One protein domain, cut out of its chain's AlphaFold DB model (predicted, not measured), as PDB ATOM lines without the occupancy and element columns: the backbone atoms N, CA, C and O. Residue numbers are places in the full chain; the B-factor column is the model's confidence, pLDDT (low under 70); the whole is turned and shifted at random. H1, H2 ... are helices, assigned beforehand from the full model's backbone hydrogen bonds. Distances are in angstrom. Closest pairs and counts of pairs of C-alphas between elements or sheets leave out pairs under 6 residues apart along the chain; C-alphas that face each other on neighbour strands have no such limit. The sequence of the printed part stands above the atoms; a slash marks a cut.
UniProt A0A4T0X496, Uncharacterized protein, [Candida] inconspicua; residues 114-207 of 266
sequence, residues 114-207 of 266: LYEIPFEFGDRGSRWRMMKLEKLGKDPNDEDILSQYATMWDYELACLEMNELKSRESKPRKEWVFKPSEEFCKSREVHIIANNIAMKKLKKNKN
ATOM      1  N   LEU A 114      45.732  50.330  -4.015       57.44
ATOM      2  CA  LEU A 114      45.646  51.337  -2.947       57.44
ATOM      3  C   LEU A 114      45.062  50.791  -1.629       57.44
ATOM      4  O   LEU A 114      45.303  51.355  -0.563       57.44
ATOM      5  N   TYR A 115      44.283  49.711  -1.703       64.12
ATOM      6  CA  TYR A 115      43.547  49.146  -0.565       64.12
ATOM      7  C   TYR A 115      44.070  47.780  -0.123       64.12
ATOM      8  O   TYR A 115      43.559  47.199   0.842       64.12
ATOM      9  N   GLU A 116      45.109  47.285  -0.797       74.44
ATOM     10  CA  GLU A 116      45.752  46.033  -0.438       74.44
ATOM     11  C   GLU A 116      46.430  46.159   0.934       74.44
ATOM     12  O   GLU A 116      46.940  47.211   1.330       74.44
ATOM     13  N   ILE A 117      46.383  45.082   1.713       81.62
ATOM     14  CA  ILE A 117      47.075  45.021   2.997       81.62
ATOM     15  C   ILE A 117      48.539  44.682   2.700       81.62
ATOM     16  O   ILE A 117      48.806  43.611   2.156       81.62
ATOM     17  N   PRO A 118      49.497  45.570   3.035       81.38
ATOM     18  CA  PRO A 118      50.881  45.470   2.569       81.38
ATOM     19  C   PRO A 118      51.710  44.453   3.371       81.38
ATOM     20  O   PRO A 118      52.932  44.555   3.438       81.38
ATOM     21  N   PHE A 119      51.053  43.511   4.045       87.19
ATOM     22  CA  PHE A 119      51.693  42.512   4.884       87.19
ATOM     23  C   PHE A 119      50.938  41.185   4.848       87.19
ATOM     24  O   PHE A 119      49.769  41.122   4.465       87.19
ATOM     25  N   GLU A 120      51.619  40.134   5.290       91.81
ATOM     26  CA  GLU A 120      51.082  38.779   5.371       91.81
ATOM     27  C   GLU A 120      50.923  38.319   6.822       91.81
ATOM     28  O   GLU A 120      51.626  38.760   7.737       91.81
ATOM     29  N   PHE A 121      50.001  37.388   7.035       93.19
ATOM     30  CA  PHE A 121      49.791  36.737   8.318       93.19
ATOM     31  C   PHE A 121      50.991  35.869   8.696       93.19
ATOM     32  O   PHE A 121      51.348  34.916   7.990       93.19
ATOM     33  N   GLY A 122      51.583  36.170   9.852       90.75
ATOM     34  CA  GLY A 122      52.810  35.522  10.320       90.75
ATOM     35  C   GLY A 122      54.102  36.151   9.790       90.75
ATOM     36  O   GLY A 122      55.161  35.544   9.924       90.75
ATOM     37  N   ASP A 123      54.037  37.350   9.203       92.88
ATOM     38  CA  ASP A 123      55.229  38.132   8.871       92.88
ATOM     39  C   ASP A 123      56.022  38.563  10.127       92.88
ATOM     40  O   ASP A 123      55.653  38.312  11.279       92.88
ATOM     41  N   ARG A 124      57.124  39.295   9.921       90.12
ATOM     42  CA  ARG A 124      57.950  39.820  11.021       90.12
ATOM     43  C   ARG A 124      57.174  40.746  11.976       90.12
ATOM     44  O   ARG A 124      57.548  40.861  13.144       90.12
ATOM     45  N   GLY A 125      56.119  41.411  11.498       89.94
ATOM     46  CA  GLY A 125      55.256  42.294  12.290       89.94
ATOM     47  C   GLY A 125      54.179  41.561  13.096       89.94
ATOM     48  O   GLY A 125      53.662  42.112  14.070       89.94
ATOM     49  N   SER A 126      53.886  40.311  12.744       91.75
ATOM     50  CA  SER A 126      52.826  39.492  13.329       91.75
ATOM     51  C   SER A 126      52.920  39.390  14.845       91.75
ATOM     52  O   SER A 126      51.962  39.686  15.557       91.75
ATOM     53  N   ARG A 127      54.118  39.114  15.373       92.31
ATOM     54  CA  ARG A 127      54.351  39.019  16.823       92.31
ATOM     55  C   ARG A 127      53.944  40.292  17.569       92.31
ATOM     56  O   ARG A 127      53.421  40.213  18.677       92.31
ATOM     57  N   TRP A 128      54.172  41.465  16.980       92.19
ATOM     58  CA  TRP A 128      53.754  42.724  17.593       92.19
ATOM     59  C   TRP A 128      52.229  42.872  17.561       92.19
ATOM     60  O   TRP A 128      51.632  43.238  18.574       92.19
ATOM     61  N   ARG A 129      51.580  42.545  16.438       92.44
ATOM     62  CA  ARG A 129      50.112  42.587  16.340       92.44
ATOM     63  C   ARG A 129      49.453  41.625  17.333       92.44
ATOM     64  O   ARG A 129      48.516  42.030  18.011       92.44
ATOM     65  N   MET A 130      50.004  40.424  17.514       94.19
ATOM     66  CA  MET A 130      49.527  39.465  18.519       94.19
ATOM     67  C   MET A 130      49.736  39.980  19.947       94.19
ATOM     68  O   MET A 130      48.805  39.960  20.742       94.19
ATOM     69  N   MET A 131      50.904  40.555  20.255       92.44
ATOM     70  CA  MET A 131      51.154  41.157  21.570       92.44
ATOM     71  C   MET A 131      50.187  42.313  21.879       92.44
ATOM     72  O   MET A 131      49.795  42.502  23.029       92.44
ATOM     73  N   LYS A 132      49.813  43.124  20.879       92.88
ATOM     74  CA  LYS A 132      48.806  44.182  21.054       92.88
ATOM     75  C   LYS A 132      47.428  43.604  21.372       92.88
ATOM     76  O   LYS A 132      46.784  44.111  22.283       92.88
ATOM     77  N   LEU A 133      47.013  42.548  20.670       92.69
ATOM     78  CA  LEU A 133      45.764  41.844  20.968       92.69
ATOM     79  C   LEU A 133      45.763  41.233  22.366       92.69
ATOM     80  O   LEU A 133      44.799  41.389  23.100       92.69
ATOM     81  N   GLU A 134      46.848  40.570  22.764       91.00
ATOM     82  CA  GLU A 134      46.949  39.925  24.079       91.00
ATOM     83  C   GLU A 134      46.777  40.921  25.232       91.00
ATOM     84  O   GLU A 134      46.180  40.585  26.254       91.00
ATOM     85  N   LYS A 135      47.243  42.165  25.059       90.62
ATOM     86  CA  LYS A 135      47.076  43.237  26.053       90.62
ATOM     87  C   LYS A 135      45.627  43.669  26.255       90.62
ATOM     88  O   LYS A 135      45.318  44.183  27.325       90.62
ATOM     89  N   LEU A 136      44.775  43.502  25.247       90.62
ATOM     90  CA  LEU A 136      43.359  43.856  25.329       90.62
ATOM     91  C   LEU A 136      42.559  42.845  26.168       90.62
ATOM     92  O   LEU A 136      41.517  43.192  26.712       90.62
ATOM     93  N   GLY A 137      43.069  41.621  26.336       86.19
ATOM     94  CA  GLY A 137      42.394  40.572  27.095       86.19
ATOM     95  C   GLY A 137      41.234  39.927  26.329       86.19
ATOM     96  O   GLY A 137      41.194  39.940  25.100       86.19
ATOM     97  N   LYS A 138      40.318  39.290  27.066       82.94
ATOM     98  CA  LYS A 138      39.095  38.705  26.499       82.94
ATOM     99  C   LYS A 138      38.006  39.774  26.484       82.94
ATOM    100  O   LYS A 138      37.783  40.397  27.515       82.94
ATOM    101  N   ASP A 139      37.356  39.935  25.337       84.75
ATOM    102  CA  ASP A 139      36.219  40.839  25.118       84.75
ATOM    103  C   ASP A 139      36.501  42.312  25.491       84.75
ATOM    104  O   ASP A 139      35.874  42.857  26.400       84.75
ATOM    105  N   PRO A 140      37.462  42.972  24.812       88.81
ATOM    106  CA  PRO A 140      37.761  44.377  25.065       88.81
ATOM    107  C   PRO A 140      36.624  45.302  24.624       88.81
ATOM    108  O   PRO A 140      35.961  45.056  23.616       88.81
ATOM    109  N   ASN A 141      36.451  46.409  25.346       92.38
ATOM    110  CA  ASN A 141      35.546  47.480  24.934       92.38
ATOM    111  C   ASN A 141      36.143  48.295  23.773       92.38
ATOM    112  O   ASN A 141      37.363  48.387  23.625       92.38
ATOM    113  N   ASP A 142      35.284  48.981  23.014       90.62
ATOM    114  CA  ASP A 142      35.687  49.832  21.883       90.62
ATOM    115  C   ASP A 142      36.743  50.885  22.267       90.62
ATOM    116  O   ASP A 142      37.682  51.141  21.514       90.62
ATOM    117  N   GLU A 143      36.642  51.475  23.463       89.50
ATOM    118  CA  GLU A 143      37.620  52.455  23.957       89.50
ATOM    119  C   GLU A 143      39.012  51.840  24.160       89.50
ATOM    120  O   GLU A 143      40.027  52.456  23.822       89.50
ATOM    121  N   ASP A 144      39.066  50.610  24.672       90.19
ATOM    122  CA  ASP A 144      40.319  49.890  24.883       90.19
ATOM    123  C   ASP A 144      40.940  49.508  23.538       90.19
ATOM    124  O   ASP A 144      42.147  49.684  23.339       90.19
ATOM    125  N   ILE A 145      40.116  49.080  22.578       88.75
ATOM    126  CA  ILE A 145      40.543  48.763  21.212       88.75
ATOM    127  C   ILE A 145      41.171  49.995  20.552       88.75
ATOM    128  O   ILE A 145      42.320  49.938  20.102       88.75
ATOM    129  N   LEU A 146      40.465  51.128  20.562       89.56
ATOM    130  CA  LEU A 146      40.925  52.386  19.963       89.56
ATOM    131  C   LEU A 146      42.115  53.017  20.708       89.56
ATOM    132  O   LEU A 146      42.774  53.919  20.189       89.56
ATOM    133  N   SER A 147      42.442  52.535  21.912       87.94
ATOM    134  CA  SER A 147      43.673  52.916  22.613       87.94
ATOM    135  C   SER A 147      44.932  52.256  22.020       87.94
ATOM    136  O   SER A 147      46.025  52.822  22.111       87.94
ATOM    137  N   GLN A 148      44.795  51.070  21.412       86.75
ATOM    138  CA  GLN A 148      45.905  50.270  20.864       86.75
ATOM    139  C   GLN A 148      45.963  50.279  19.331       86.75
ATOM    140  O   GLN A 148      47.054  50.171  18.740       86.75
ATOM    141  N   TYR A 149      44.794  50.386  18.706       87.62
ATOM    142  CA  TYR A 149      44.566  50.350  17.268       87.62
ATOM    143  C   TYR A 149      44.022  51.689  16.781       87.62
ATOM    144  O   TYR A 149      43.290  52.369  17.493       87.62
ATOM    145  N   ALA A 150      44.397  52.087  15.564       83.75
ATOM    146  CA  ALA A 150      43.923  53.346  14.996       83.75
ATOM    147  C   ALA A 150      42.449  53.256  14.582       83.75
ATOM    148  O   ALA A 150      41.719  54.243  14.654       83.75
ATOM    149  N   THR A 151      42.019  52.072  14.148       85.19
ATOM    150  CA  THR A 151      40.651  51.797  13.716       85.19
ATOM    151  C   THR A 151      40.180  50.432  14.217       85.19
ATOM    152  O   THR A 151      40.996  49.544  14.473       85.19
ATOM    153  N   MET A 152      38.858  50.238  14.289       87.00
ATOM    154  CA  MET A 152      38.261  48.917  14.553       87.00
ATOM    155  C   MET A 152      38.679  47.885  13.496       87.00
ATOM    156  O   MET A 152      38.909  46.727  13.821       87.00
ATOM    157  N   TRP A 153      38.897  48.327  12.255       88.00
ATOM    158  CA  TRP A 153      39.420  47.502  11.164       88.00
ATOM    159  C   TRP A 153      40.795  46.905  11.460       88.00
ATOM    160  O   TRP A 153      41.033  45.734  11.174       88.00
ATOM    161  N   ASP A 154      41.707  47.692  12.033       87.88
ATOM    162  CA  ASP A 154      43.046  47.196  12.368       87.88
ATOM    163  C   ASP A 154      42.986  46.133  13.474       87.88
ATOM    164  O   ASP A 154      43.796  45.204  13.494       87.88
ATOM    165  N   TYR A 155      42.012  46.259  14.379       91.81
ATOM    166  CA  TYR A 155      41.734  45.266  15.408       91.81
ATOM    167  C   TYR A 155      41.124  43.990  14.820       91.81
ATOM    168  O   TYR A 155      41.645  42.904  15.063       91.81
ATOM    169  N   GLU A 156      40.086  44.105  13.989       91.31
ATOM    170  CA  GLU A 156      39.469  42.962  13.304       91.31
ATOM    171  C   GLU A 156      40.483  42.199  12.446       91.31
ATOM    172  O   GLU A 156      40.534  40.970  12.484       91.31
ATOM    173  N   LEU A 157      41.351  42.920  11.732       91.81
ATOM    174  CA  LEU A 157      42.428  42.334  10.940       91.81
ATOM    175  C   LEU A 157      43.406  41.539  11.808       91.81
ATOM    176  O   LEU A 157      43.817  40.439  11.438       91.81
ATOM    177  N   ALA A 158      43.768  42.074  12.973       92.69
ATOM    178  CA  ALA A 158      44.611  41.358  13.912       92.69
ATOM    179  C   ALA A 158      43.885  40.112  14.460       92.69
ATOM    180  O   ALA A 158      44.502  39.054  14.578       92.69
ATOM    181  N   CYS A 159      42.587  40.192  14.764       93.56
ATOM    182  CA  CYS A 159      41.792  39.037  15.198       93.56
ATOM    183  C   CYS A 159      41.746  37.933  14.131       93.56
ATOM    184  O   CYS A 159      41.899  36.754  14.461       93.56
ATOM    185  N   LEU A 160      41.588  38.301  12.855       94.31
ATOM    186  CA  LEU A 160      41.666  37.363  11.731       94.31
ATOM    187  C   LEU A 160      43.032  36.679  11.665       94.31
ATOM    188  O   LEU A 160      43.096  35.457  11.546       94.31
ATOM    189  N   GLU A 161      44.114  37.446  11.807       94.81
ATOM    190  CA  GLU A 161      45.466  36.896  11.848       94.81
ATOM    191  C   GLU A 161      45.653  35.927  13.023       94.81
ATOM    192  O   GLU A 161      46.161  34.828  12.832       94.81
ATOM    193  N   MET A 162      45.201  36.291  14.226       94.31
ATOM    194  CA  MET A 162      45.287  35.437  15.417       94.31
ATOM    195  C   MET A 162      44.565  34.102  15.205       94.31
ATOM    196  O   MET A 162      45.091  33.044  15.551       94.31
ATOM    197  N   ASN A 163      43.361  34.139  14.633       94.19
ATOM    198  CA  ASN A 163      42.585  32.936  14.343       94.19
ATOM    199  C   ASN A 163      43.267  32.069  13.283       94.19
ATOM    200  O   ASN A 163      43.322  30.848  13.434       94.19
ATOM    201  N   GLU A 164      43.822  32.691  12.244       94.75
ATOM    202  CA  GLU A 164      44.560  31.975  11.213       94.75
ATOM    203  C   GLU A 164      45.814  31.314  11.785       94.75
ATOM    204  O   GLU A 164      45.981  30.108  11.611       94.75
ATOM    205  N   LEU A 165      46.639  32.046  12.544       93.19
ATOM    206  CA  LEU A 165      47.853  31.521  13.177       93.19
ATOM    207  C   LEU A 165      47.562  30.359  14.127       93.19
ATOM    208  O   LEU A 165      48.258  29.350  14.070       93.19
ATOM    209  N   LYS A 166      46.498  30.454  14.930       93.56
ATOM    210  CA  LYS A 166      46.026  29.331  15.754       93.56
ATOM    211  C   LYS A 166      45.579  28.148  14.901       93.56
ATOM    212  O   LYS A 166      45.822  27.000  15.253       93.56
ATOM    213  N   SER A 167      44.944  28.396  13.756       93.50
ATOM    214  CA  SER A 167      44.518  27.316  12.862       93.50
ATOM    215  C   SER A 167      45.700  26.597  12.201       93.50
ATOM    216  O   SER A 167      45.621  25.393  11.967       93.50
ATOM    217  N   ARG A 168      46.830  27.285  11.983       93.00
ATOM    218  CA  ARG A 168      48.066  26.681  11.453       93.00
ATOM    219  C   ARG A 168      48.670  25.630  12.380       93.00
ATOM    220  O   ARG A 168      49.384  24.762  11.893       93.00
ATOM    221  N   GLU A 169      48.367  25.672  13.679       92.31
ATOM    222  CA  GLU A 169      48.798  24.643  14.636       92.31
ATOM    223  C   GLU A 169      48.157  23.277  14.346       92.31
ATOM    224  O   GLU A 169      48.745  22.244  14.654       92.31
ATOM    225  N   SER A 170      46.966  23.261  13.730       91.81
ATOM    226  CA  SER A 170      46.233  22.031  13.395       91.81
ATOM    227  C   SER A 170      46.165  21.725  11.894       91.81
ATOM    228  O   SER A 170      45.944  20.572  11.524       91.81
ATOM    229  N   LYS A 171      46.372  22.720  11.021       93.44
ATOM    230  CA  LYS A 171      46.268  22.571   9.562       93.44
ATOM    231  C   LYS A 171      47.616  22.362   8.867       93.44
ATOM    232  O   LYS A 171      48.605  23.015   9.217       93.44
ATOM    233  N   PRO A 172      47.666  21.545   7.797       92.75
ATOM    234  CA  PRO A 172      48.859  21.424   6.972       92.75
ATOM    235  C   PRO A 172      49.170  22.746   6.256       92.75
ATOM    236  O   PRO A 172      48.273  23.490   5.865       92.75
ATOM    237  N   ARG A 173      50.457  22.997   5.985       89.69
ATOM    238  CA  ARG A 173      50.946  24.240   5.353       89.69
ATOM    239  C   ARG A 173      50.256  24.614   4.036       89.69
ATOM    240  O   ARG A 173      50.198  25.788   3.688       89.69
ATOM    241  N   LYS A 174      49.735  23.628   3.304       91.50
ATOM    242  CA  LYS A 174      49.016  23.831   2.035       91.50
ATOM    243  C   LYS A 174      47.685  24.571   2.205       91.50
ATOM    244  O   LYS A 174      47.202  25.149   1.243       91.50
ATOM    245  N   GLU A 175      47.109  24.535   3.401       91.44
ATOM    246  CA  GLU A 175      45.822  25.157   3.730       91.44
ATOM    247  C   GLU A 175      45.986  26.498   4.456       91.44
ATOM    248  O   GLU A 175      45.002  27.086   4.901       91.44
ATOM    249  N   TRP A 176      47.223  26.972   4.620       91.81
ATOM    250  CA  TRP A 176      47.489  28.229   5.305       91.81
ATOM    251  C   TRP A 176      47.043  29.411   4.455       91.81
ATOM    252  O   TRP A 176      47.344  29.505   3.264       91.81
ATOM    253  N   VAL A 177      46.369  30.346   5.108       91.94
ATOM    254  CA  VAL A 177      45.941  31.606   4.521       91.94
ATOM    255  C   VAL A 177      46.941  32.685   4.924       91.94
ATOM    256  O   VAL A 177      47.221  32.891   6.104       91.94
ATOM    257  N   PHE A 178      47.520  33.374   3.941       89.69
ATOM    258  CA  PHE A 178      48.552  34.393   4.179       89.69
ATOM    259  C   PHE A 178      48.012  35.823   4.163       89.69
ATOM    260  O   PHE A 178      48.674  36.726   4.662       89.69
ATOM    261  N   LYS A 179      46.811  36.041   3.626       91.31
ATOM    262  CA  LYS A 179      46.171  37.355   3.521       91.31
ATOM    263  C   LYS A 179      44.697  37.255   3.920       91.31
ATOM    264  O   LYS A 179      44.109  36.187   3.771       91.31
ATOM    265  N   PRO A 180      44.084  38.338   4.419       88.69
ATOM    266  CA  PRO A 180      42.656  38.349   4.724       88.69
ATOM    267  C   PRO A 180      41.802  38.092   3.479       88.69
ATOM    268  O   PRO A 180      42.261  38.237   2.345       88.69
ATOM    269  N   SER A 181      40.545  37.708   3.707       88.38
ATOM    270  CA  SER A 181      39.605  37.417   2.628       88.38
ATOM    271  C   SER A 181      39.353  38.641   1.745       88.38
ATOM    272  O   SER A 181      39.406  39.791   2.187       88.38
ATOM    273  N   GLU A 182      39.022  38.390   0.480       84.62
ATOM    274  CA  GLU A 182      38.713  39.455  -0.475       84.62
ATOM    275  C   GLU A 182      37.502  40.294  -0.027       84.62
ATOM    276  O   GLU A 182      37.476  41.508  -0.214       84.62
ATOM    277  N   GLU A 183      36.519  39.666   0.625       85.19
ATOM    278  CA  GLU A 183      35.357  40.344   1.214       85.19
ATOM    279  C   GLU A 183      35.761  41.348   2.299       85.19
ATOM    280  O   GLU A 183      35.264  42.478   2.315       85.19
ATOM    281  N   PHE A 184      36.706  40.968   3.167       87.00
ATOM    282  CA  PHE A 184      37.248  41.858   4.190       87.00
ATOM    283  C   PHE A 184      37.955  43.058   3.547       87.00
ATOM    284  O   PHE A 184      37.701  44.206   3.914       87.00
ATOM    285  N   CYS A 185      38.782  42.814   2.528       84.56
ATOM    286  CA  CYS A 185      39.471  43.872   1.788       84.56
ATOM    287  C   CYS A 185      38.496  44.846   1.102       84.56
ATOM    288  O   CYS A 185      38.677  46.059   1.206       84.56
ATOM    289  N   LYS A 186      37.429  44.340   0.468       84.19
ATOM    290  CA  LYS A 186      36.385  45.166  -0.170       84.19
ATOM    291  C   LYS A 186      35.649  46.047   0.836       84.19
ATOM    292  O   LYS A 186      35.404  47.222   0.581       84.19
ATOM    293  N   SER A 187      35.303  45.497   1.994       83.56
ATOM    294  CA  SER A 187      34.605  46.256   3.032       83.56
ATOM    295  C   SER A 187      35.497  47.362   3.630       83.56
ATOM    296  O   SER A 187      35.054  48.504   3.805       83.56
ATOM    297  N   ARG A 188      36.799  47.090   3.797       82.75
ATOM    298  CA  ARG A 188      37.800  48.103   4.167       82.75
ATOM    299  C   ARG A 188      37.908  49.218   3.127       82.75
ATOM    300  O   ARG A 188      37.968  50.390   3.497       82.75
ATOM    301  N   GLU A 189      37.933  48.873   1.841       82.19
ATOM    302  CA  GLU A 189      37.976  49.841   0.740       82.19
ATOM    303  C   GLU A 189      36.788  50.809   0.803       82.19
ATOM    304  O   GLU A 189      36.986  52.027   0.802       82.19
ATOM    305  N   VAL A 190      35.566  50.290   0.962       80.81
ATOM    306  CA  VAL A 190      34.355  51.117   1.105       80.81
ATOM    307  C   VAL A 190      34.483  52.086   2.282       80.81
ATOM    308  O   VAL A 190      34.175  53.273   2.147       80.81
ATOM    309  N   HIS A 191      34.991  51.615   3.422       78.69
ATOM    310  CA  HIS A 191      35.191  52.446   4.608       78.69
ATOM    311  C   HIS A 191      36.255  53.538   4.397       78.69
ATOM    312  O   HIS A 191      36.050  54.694   4.774       78.69
ATOM    313  N   ILE A 192      37.380  53.213   3.751       80.25
ATOM    314  CA  ILE A 192      38.426  54.192   3.424       80.25
ATOM    315  C   ILE A 192      37.882  55.255   2.462       80.25
ATOM    316  O   ILE A 192      38.109  56.449   2.672       80.25
ATOM    317  N   ILE A 193      37.128  54.848   1.437       80.25
ATOM    318  CA  ILE A 193      36.488  55.768   0.489       80.25
ATOM    319  C   ILE A 193      35.509  56.692   1.223       80.25
ATOM    320  O   ILE A 193      35.573  57.911   1.045       80.25
ATOM    321  N   ALA A 194      34.650  56.147   2.088       79.56
ATOM    322  CA  ALA A 194      33.694  56.925   2.872       79.56
ATOM    323  C   ALA A 194      34.390  57.955   3.778       79.56
ATOM    324  O   ALA A 194      34.023  59.134   3.766       79.56
ATOM    325  N   ASN A 195      35.452  57.552   4.482       78.75
ATOM    326  CA  ASN A 195      36.250  58.452   5.319       78.75
ATOM    327  C   ASN A 195      36.938  59.545   4.500       78.75
ATOM    328  O   ASN A 195      36.906  60.718   4.876       78.75
ATOM    329  N   ASN A 196      37.503  59.200   3.344       78.25
ATOM    330  CA  ASN A 196      38.114  60.176   2.446       78.25
ATOM    331  C   ASN A 196      37.091  61.199   1.935       78.25
ATOM    332  O   ASN A 196      37.394  62.392   1.858       78.25
ATOM    333  N   ILE A 197      35.869  60.764   1.615       79.44
ATOM    334  CA  ILE A 197      34.775  61.654   1.209       79.44
ATOM    335  C   ILE A 197      34.361  62.567   2.370       79.44
ATOM    336  O   ILE A 197      34.248  63.778   2.172       79.44
ATOM    337  N   ALA A 198      34.173  62.021   3.573       77.44
ATOM    338  CA  ALA A 198      33.808  62.795   4.759       77.44
ATOM    339  C   ALA A 198      34.865  63.864   5.086       77.44
ATOM    340  O   ALA A 198      34.534  65.038   5.268       77.44
ATOM    341  N   MET A 199      36.147  63.498   5.046       75.69
ATOM    342  CA  MET A 199      37.257  64.426   5.274       75.69
ATOM    343  C   MET A 199      37.357  65.503   4.189       75.69
ATOM    344  O   MET A 199      37.634  66.662   4.498       75.69
ATOM    345  N   LYS A 200      37.088  65.169   2.918       78.19
ATOM    346  CA  LYS A 200      37.013  66.164   1.834       78.19
ATOM    347  C   LYS A 200      35.851  67.141   2.029       78.19
ATOM    348  O   LYS A 200      36.040  68.332   1.801       78.19
ATOM    349  N   LYS A 201      34.676  66.675   2.474       70.00
ATOM    350  CA  LYS A 201      33.526  67.544   2.793       70.00
ATOM    351  C   LYS A 201      33.830  68.485   3.963       70.00
ATOM    352  O   LYS A 201      33.583  69.680   3.852       70.00
ATOM    353  N   LEU A 202      34.463  67.985   5.028       66.69
ATOM    354  CA  LEU A 202      34.941  68.808   6.147       66.69
ATOM    355  C   LEU A 202      35.939  69.886   5.699       66.69
ATOM    356  O   LEU A 202      35.859  71.025   6.153       66.69
ATOM    357  N   LYS A 203      36.867  69.546   4.796       66.44
ATOM    358  CA  LYS A 203      37.837  70.506   4.244       66.44
ATOM    359  C   LYS A 203      37.183  71.559   3.346       66.44
ATOM    360  O   LYS A 203      37.587  72.711   3.411       66.44
ATOM    361  N   LYS A 204      36.168  71.193   2.552       60.53
ATOM    362  CA  LYS A 204      35.399  72.157   1.744       60.53
ATOM    363  C   LYS A 204      34.597  73.120   2.620       60.53
ATOM    364  O   LYS A 204      34.701  74.320   2.425       60.53
ATOM    365  N   ASN A 205      33.919  72.618   3.653       55.16
ATOM    366  CA  ASN A 205      33.158  73.478   4.561       55.16
ATOM    367  C   ASN A 205      34.062  74.435   5.353       55.16
ATOM    368  O   ASN A 205      33.664  75.560   5.605       55.16
ATOM    369  N   LYS A 206      35.304  74.061   5.694       52.16
ATOM    370  CA  LYS A 206      36.245  74.989   6.352       52.16
ATOM    371  C   LYS A 206      36.636  76.204   5.500       52.16
ATOM    372  O   LYS A 206      37.034  77.207   6.081       52.16
ATOM    373  N   ASN A 207      36.503  76.129   4.176       49.06
ATOM    374  CA  ASN A 207      36.801  77.248   3.282       49.06
ATOM    375  C   ASN A 207      35.577  78.137   2.988       49.06
ATOM    376  O   ASN A 207      35.768  79.232   2.471       49.06
TER     377      ASN A 207
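AT A GLANCE: This is residues 114 to 207 of the 266 residues of an uncharacterized protein of [Candida] inconspicua (UniProt A0A4T0X496). A short helix, H1, crosses the longer H3, and H2 makes a corner at the beginning of H3; a long loop then folds back from H3 to a long helix, H4, whose residues 194 to 207 stick out as an arm. The 94 printed residues, with four named helices in the order H1, H2, H3, H4 and no named strand, are all helix in class. The whole is loose, with a radius of gyration of the C-alphas of 15.9 A, and spans 56 by 28 by 21 A, the arm making much of the length.

HOW THE PARTS SIT: H1, residues 126 to 136, and H2, residues 142 to 148, form a helical hairpin over a tight link; they only just touch, with 3 pairs of C-alphas within 8 A, the closest being Lys 132 and Gln 148 at 6.7 A, and run opposite ways at a steep tilt of 42 degrees. H3, residues 152 to 168, touches H1 with its residues 155 to 162 alone, at a steep tilt of 67 degrees; the closest C-alphas, of Arg 129 and Ala 158, are 6.1 A apart. H2 and H3 touch only at the corner by their tight link, about perpendicular at 76 degrees, with the C-alphas of Ile 145 and Tyr 155 closest at 6.9 A. H4, residues 182 to 207, is close to H3 but not clearly touching: the closest C-alphas, of Trp 153 and Arg 188, are 7.2 A apart, at a shallow tilt of 16 degrees, opposite ways. H4 is apart from H1 and H2. Every O i to N i+4 pair is within hydrogen-bond range in H3, against 6 of 7 in H1, 2 of 3 in H2 and 21 of 22 in H4.

IN THESE COORDINATES: H1 begins at C-alpha 126 (52.826, 39.492, 13.329). H3 is 24.5 A long from first to last C-alpha. H4, 38.0 A long, ends at C-alpha 207 (36.801, 77.248, 3.282).

THE WHOLE: The C-alphas of Pro 172 and Asn 207 are the two farthest apart, 57.2 A. The printed part has no cut, and the link from H3 to H4 is long, 13 residues. Residues 114 to 115 and 202 to 207 have pLDDT under 70.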